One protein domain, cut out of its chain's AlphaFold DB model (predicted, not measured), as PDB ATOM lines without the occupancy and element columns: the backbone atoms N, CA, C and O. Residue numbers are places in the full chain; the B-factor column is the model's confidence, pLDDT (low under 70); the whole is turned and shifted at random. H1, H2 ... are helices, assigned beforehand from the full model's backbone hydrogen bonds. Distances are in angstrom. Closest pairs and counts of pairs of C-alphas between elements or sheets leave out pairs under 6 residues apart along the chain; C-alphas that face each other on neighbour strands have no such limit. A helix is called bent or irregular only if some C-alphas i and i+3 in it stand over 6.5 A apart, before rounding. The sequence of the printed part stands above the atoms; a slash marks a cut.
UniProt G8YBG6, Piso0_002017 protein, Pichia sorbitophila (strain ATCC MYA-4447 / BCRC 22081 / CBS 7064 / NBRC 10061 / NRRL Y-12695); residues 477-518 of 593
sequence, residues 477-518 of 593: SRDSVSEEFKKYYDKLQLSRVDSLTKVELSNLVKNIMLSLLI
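Overview. This is residues 477 to 518 of the 593 residues of the protein "Piso0_002017 protein" of Pichia sorbitophila (strain ATCC MYA-4447 / BCRC 22081 / CBS 7064 / NBRC 10061 / NRRL Y-12695) (UniProt G8YBG6). This is an open, U-like run of three helices that do not gather round a core: the long helix H3 makes one side, H1 with the loop of residues 477 to 482 makes the other end, and the short helix H2 lies in the bend between them. The space between H1 and H3 is empty, and residues 511 to 517, of which 511 to 515 belong to H3, stick out. The printed part has 42 residues, with three named helices in the order H1, H2, H3 and no named strand; 27 residues are in the helices, and the class is all helix. The whole is loose, with a radius of gyration of the C-alphas of 12.5 A, and it spans 33 by 21 by 15 A, only just elongated.

Arrangement. H3, residues 502 to 515, is the longest helix and touches no helix. H2, residues 494 to 497, is close to H3 but not clearly touching it, with 1 pair of C-alphas within 8 A; the closest are those of Val 497 and Leu 505, 7.6 A apart. Their centres are 14.4 A apart. On the far side of H2 along the chain is H1, residues 483 to 491. H1 and H2 are close but not clearly touching, and their closest C-alphas, those of Tyr 489 and Ser 495, are 7.4 A apart. Their centres are 11.9 A apart. H1 and H3 are apart. In H3 every O i to N i+4 pair is within hydrogen-bond range, while in H1 it is 3 of 5; H2 is too short for such a pair, and its one O i to N i+3 pair is within range.

Along the chain. H3 has 14 residues, Lys 502 to Ser 515, and measures 19.8 A from C-alpha 502 at (26.050, 3.120, -33.660) to C-alpha 515 at (29.357, 19.539, -23.015). H2 has 4 residues, Leu 494 to Val 497, and measures 5.1 A. H1 has 9 residues, Glu 483 to Lys 491, and measures 13.5 A, beginning with C-alpha 483 at (25.312, 21.793, -53.846). H1 is irregular, but only just: C-alphas 484 and 487 are 6.7 A apart.

Size, cuts and confidence. The two C-alphas farthest apart are those of Glu 483 and Leu 517, 33.3 A, and the first and last printed C-alphas, those of Ser 477 and Ile 518, are 25.4 A apart. The printed part has no cut. The links from H1 to H2, with 2 residues, and from H2 to H3, with 4 residues, are tight. The mean pLDDT of the printed part is 94.5, and no printed residue is under 70.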
ATOM      1  N   SER A 477      23.182  12.758 -46.227       92.56
ATOM      2  CA  SER A 477      24.412  12.341 -46.899       92.56
ATOM      3  C   SER A 477      24.967  13.462 -47.779       92.56
ATOM      4  O   SER A 477      24.268  14.423 -48.114       92.56
ATOM      5  N   ARG A 478      26.209  13.301 -48.249       93.69
ATOM      6  CA  ARG A 478      26.843  14.207 -49.225       93.69
ATOM      7  C   ARG A 478      25.948  14.513 -50.437       93.69
ATOM      8  O   ARG A 478      26.012  15.614 -50.979       93.69
ATOM      9  N   ASP A 479      25.144  13.542 -50.865       93.25
ATOM     10  CA  ASP A 479      24.368  13.615 -52.103       93.25
ATOM     11  C   ASP A 479      22.905  14.035 -51.892       93.25
ATOM     12  O   ASP A 479      22.306  14.553 -52.833       93.25
ATOM     13  N   SER A 480      22.349  13.904 -50.676       93.00
ATOM     14  CA  SER A 480      21.037  14.486 -50.325       93.00
ATOM     15  C   SER A 480      21.109  15.972 -49.938       93.00
ATOM     16  O   SER A 480      20.092  16.664 -49.923       93.00
ATOM     17  N   VAL A 481      22.312  16.481 -49.659       93.56
ATOM     18  CA  VAL A 481      22.582  17.883 -49.312       93.56
ATOM     19  C   VAL A 481      22.719  18.761 -50.568       93.56
ATOM     20  O   VAL A 481      23.365  18.374 -51.541       93.56
ATOM     21  N   SER A 482      22.142  19.973 -50.545       95.44
ATOM     22  CA  SER A 482      22.237  20.964 -51.641       95.44
ATOM     23  C   SER A 482      23.695  21.297 -52.002       95.44
ATOM     24  O   SER A 482      24.560  21.378 -51.128       95.44
ATOM     25  N   GLU A 483      23.969  21.528 -53.292       95.25
ATOM     26  CA  GLU A 483      25.312  21.793 -53.846       95.25
ATOM     27  C   GLU A 483      26.077  22.902 -53.103       95.25
ATOM     28  O   GLU A 483      27.275  22.775 -52.845       95.25
ATOM     29  N   GLU A 484      25.381  23.960 -52.674       96.12
ATOM     30  CA  GLU A 484      25.962  25.068 -51.901       96.12
ATOM     31  C   GLU A 484      26.570  24.617 -50.556       96.12
ATOM     32  O   GLU A 484      27.573  25.170 -50.092       96.12
ATOM     33  N   PHE A 485      26.005  23.563 -49.957       95.12
ATOM     34  CA  PHE A 485      26.415  23.001 -48.676       95.12
ATOM     35  C   PHE A 485      27.416  21.845 -48.814       95.12
ATOM     36  O   PHE A 485      28.150  21.582 -47.859       95.12
ATOM     37  N   LYS A 486      27.567  21.216 -49.991       96.19
ATOM     38  CA  LYS A 486      28.539  20.117 -50.204       96.19
ATOM     39  C   LYS A 486      29.987  20.529 -49.901       96.19
ATOM     40  O   LYS A 486      30.750  19.746 -49.339       96.19
ATOM     41  N   LYS A 487      30.354  21.791 -50.160       96.12
ATOM     42  CA  LYS A 487      31.658  22.363 -49.761       96.12
ATOM     43  C   LYS A 487      31.853  22.403 -48.237       96.12
ATOM     44  O   LYS A 487      32.976  22.246 -47.757       96.12
ATOM     45  N   TYR A 488      30.785  22.638 -47.477       94.50
ATOM     46  CA  TYR A 488      30.824  22.636 -46.015       94.50
ATOM     47  C   TYR A 488      30.815  21.209 -45.459       94.50
ATOM     48  O   TYR A 488      31.532  20.957 -44.499       94.50
ATOM     49  N   TYR A 489      30.115  20.273 -46.111       94.69
ATOM     50  CA  TYR A 489      30.153  18.836 -45.804       94.69
ATOM     51  C   TYR A 489      31.593  18.294 -45.801       94.69
ATOM     52  O   TYR A 489      32.026  17.676 -44.827       94.69
ATOM     53  N   ASP A 490      32.363  18.614 -46.850       94.94
ATOM     54  CA  ASP A 490      33.792  18.283 -46.944       94.94
ATOM     55  C   ASP A 490      34.629  19.006 -45.880       94.94
ATOM     56  O   ASP A 490      35.441  18.383 -45.195       94.94
ATOM     57  N   LYS A 491      34.437  20.324 -45.713       95.19
ATOM     58  CA  LYS A 491      35.228  21.133 -44.767       95.19
ATOM     59  C   LYS A 491      35.029  20.697 -43.307       95.19
ATOM     60  O   LYS A 491      35.970  20.782 -42.523       95.19
ATOM     61  N   LEU A 492      33.824  20.255 -42.954       92.50
ATOM     62  CA  LEU A 492      33.454  19.766 -41.622       92.50
ATOM     63  C   LEU A 492      33.705  18.257 -41.445       92.50
ATOM     64  O   LEU A 492      33.418  17.724 -40.379       92.50
ATOM     65  N   GLN A 493      34.245  17.574 -42.463       95.31
ATOM     66  CA  GLN A 493      34.535  16.134 -42.455       95.31
ATOM     67  C   GLN A 493      33.316  15.256 -42.111       95.31
ATOM     68  O   GLN A 493      33.463  14.214 -41.474       95.31
ATOM     69  N   LEU A 494      32.105  15.641 -42.538       95.06
ATOM     70  CA  LEU A 494      30.873  14.924 -42.163       95.06
ATOM     71  C   LEU A 494      30.842  13.474 -42.677       95.06
ATOM     72  O   LEU A 494      30.289  12.606 -42.011       95.06
ATOM     73  N   SER A 495      31.569  13.170 -43.756       95.19
ATOM     74  CA  SER A 495      31.807  11.794 -44.224       95.19
ATOM     75  C   SER A 495      32.503  10.882 -43.205       95.19
ATOM     76  O   SER A 495      32.415   9.661 -43.318       95.19
ATOM     77  N   ARG A 496      33.179  11.443 -42.193       95.62
ATOM     78  CA  ARG A 496      33.707  10.679 -41.057       95.62
ATOM     79  C   ARG A 496      32.617  10.354 -40.034       95.62
ATOM     80  O   ARG A 496      32.679   9.289 -39.428       95.62
ATOM     81  N   VAL A 497      31.617  11.224 -39.873       94.75
ATOM     82  CA  VAL A 497      30.437  10.974 -39.024       94.75
ATOM     83  C   VAL A 497      29.586   9.853 -39.626       94.75
ATOM     84  O   VAL A 497      29.198   8.946 -38.895       94.75
ATOM     85  N   ASP A 498      29.412   9.844 -40.953       92.19
ATOM     86  CA  ASP A 498      28.749   8.757 -41.700       92.19
ATOM     87  C   ASP A 498      29.399   7.380 -41.458       92.19
ATOM     88  O   ASP A 498      28.728   6.352 -41.520       92.19
ATOM     89  N   SER A 499      30.713   7.354 -41.198       94.31
ATOM     90  CA  SER A 499      31.487   6.125 -40.974       94.31
ATOM     91  C   SER A 499      31.518   5.629 -39.521       94.31
ATOM     92  O   SER A 499      32.115   4.585 -39.262       94.31
ATOM     93  N   LEU A 500      30.909   6.351 -38.572       94.06
ATOM     94  CA  LEU A 500      30.888   5.951 -37.161       94.06
ATOM     95  C   LEU A 500      29.936   4.777 -36.914       94.06
ATOM     96  O   LEU A 500      28.818   4.725 -37.430       94.06
ATOM     97  N   THR A 501      30.332   3.867 -36.026       92.88
ATOM     98  CA  THR A 501      29.421   2.839 -35.515       92.88
ATOM     99  C   THR A 501      28.299   3.456 -34.673       92.88
ATOM    100  O   THR A 501      28.436   4.528 -34.078       92.88
ATOM    101  N   LYS A 502      27.184   2.728 -34.523       90.38
ATOM    102  CA  LYS A 502      26.050   3.120 -33.660       90.38
ATOM    103  C   LYS A 502      26.467   3.400 -32.203       90.38
ATOM    104  O   LYS A 502      25.826   4.208 -31.532       90.38
ATOM    105  N   VAL A 503      27.540   2.764 -31.719       94.06
ATOM    106  CA  VAL A 503      28.097   2.977 -30.370       94.06
ATOM    107  C   VAL A 503      28.887   4.285 -30.301       94.06
ATOM    108  O   VAL A 503      28.643   5.091 -29.404       94.06
ATOM    109  N   GLU A 504      29.779   4.536 -31.262       96.06
ATOM    110  CA  GLU A 504      30.534   5.792 -31.350       96.06
ATOM    111  C   GLU A 504      29.604   6.992 -31.544       96.06
ATOM    112  O   GLU A 504      29.742   7.982 -30.833       96.06
ATOM    113  N   LEU A 505      28.604   6.882 -32.425       94.56
ATOM    114  CA  LEU A 505      27.596   7.921 -32.637       94.56
ATOM    115  C   LEU A 505      26.775   8.185 -31.361       94.56
ATOM    116  O   LEU A 505      26.559   9.339 -30.997       94.56
ATOM    117  N   SER A 506      26.374   7.136 -30.633       95.69
ATOM    118  CA  SER A 506      25.685   7.278 -29.341       95.69
ATOM    119  C   SER A 506      26.559   7.981 -28.295       95.69
ATOM    120  O   SER A 506      26.062   8.809 -27.534       95.69
ATOM    121  N   ASN A 507      27.858   7.685 -28.254       97.00
ATOM    122  CA  ASN A 507      28.786   8.314 -27.315       97.00
ATOM    123  C   ASN A 507      29.139   9.754 -27.723       97.00
ATOM    124  O   ASN A 507      29.218  10.618 -26.856       97.00
ATOM    125  N   LEU A 508      29.244  10.046 -29.022       96.44
ATOM    126  CA  LEU A 508      29.378  11.404 -29.552       96.44
ATOM    127  C   LEU A 508      28.170  12.270 -29.165       96.44
ATOM    128  O   LEU A 508      28.352  13.368 -28.647       96.44
ATOM    129  N   VAL A 509      26.946  11.755 -29.332       95.94
ATOM    130  CA  VAL A 509      25.709  12.436 -28.904       95.94
ATOM    131  C   VAL A 509      25.703  12.698 -27.394       95.94
ATOM    132  O   VAL A 509      25.438  13.827 -26.988       95.94
ATOM    133  N   LYS A 510      26.052  11.707 -26.558       96.75
ATOM    134  CA  LYS A 510      26.164  11.900 -25.096       96.75
ATOM    135  C   LYS A 510      27.183  12.982 -24.745       96.75
ATOM    136  O   LYS A 510      26.885  13.841 -23.927       96.75
ATOM    137  N   ASN A 511      28.353  12.972 -25.384       96.31
ATOM    138  CA  ASN A 511      29.390  13.975 -25.150       96.31
ATOM    139  C   ASN A 511      28.919  15.378 -25.561       96.31
ATOM    140  O   ASN A 511      29.172  16.330 -24.834       96.31
ATOM    141  N   ILE A 512      28.177  15.517 -26.666       94.75
ATOM    142  CA  ILE A 512      27.562  16.793 -27.065       94.75
ATOM    143  C   ILE A 512      26.522  17.246 -26.026       94.75
ATOM    144  O   ILE A 512      26.543  18.404 -25.617       94.75
ATOM    145  N   MET A 513      25.644  16.352 -25.557       95.12
ATOM    146  CA  MET A 513      24.648  16.682 -24.528       95.12
ATOM    147  C   MET A 513      25.294  17.093 -23.199       95.12
ATOM    148  O   MET A 513      24.850  18.063 -22.592       95.12
ATOM    149  N   LEU A 514      26.362  16.411 -22.773       95.44
ATOM    150  CA  LEU A 514      27.113  16.745 -21.560       95.44
ATOM    151  C   LEU A 514      27.856  18.083 -21.698       95.44
ATOM    152  O   LEU A 514      27.702  18.945 -20.838       95.44
ATOM    153  N   SER A 515      28.597  18.298 -22.789       92.50
ATOM    154  CA  SER A 515      29.357  19.539 -23.015       92.50
ATOM    155  C   SER A 515      28.477  20.775 -23.226       92.50
ATOM    156  O   SER A 515      28.919  21.887 -22.954       92.50
ATOM    157  N   LEU A 516      27.241  20.601 -23.708       90.56
ATOM    158  CA  LEU A 516      26.262  21.685 -23.861       90.56
ATOM    159  C   LEU A 516      25.250  21.759 -22.699       90.56
ATOM    160  O   LEU A 516      24.368  22.614 -22.726       90.56
ATOM    161  N   LEU A 517      25.352  20.866 -21.704       92.81
ATOM    162  CA  LEU A 517      24.408  20.703 -20.585       92.81
ATOM    163  C   LEU A 517      22.930  20.573 -21.025       92.81
ATOM    164  O   LEU A 517      22.007  21.008 -20.332       92.81
ATOM    165  N   ILE A 518      22.695  19.946 -22.181       92.12
ATOM    166  CA  ILE A 518      21.364  19.745 -22.764       92.12
ATOM    167  C   ILE A 518      20.725  18.501 -22.143       92.12
ATOM    168  O   ILE A 518      21.151  17.374 -22.388       92.12
TER     169      ILE A 518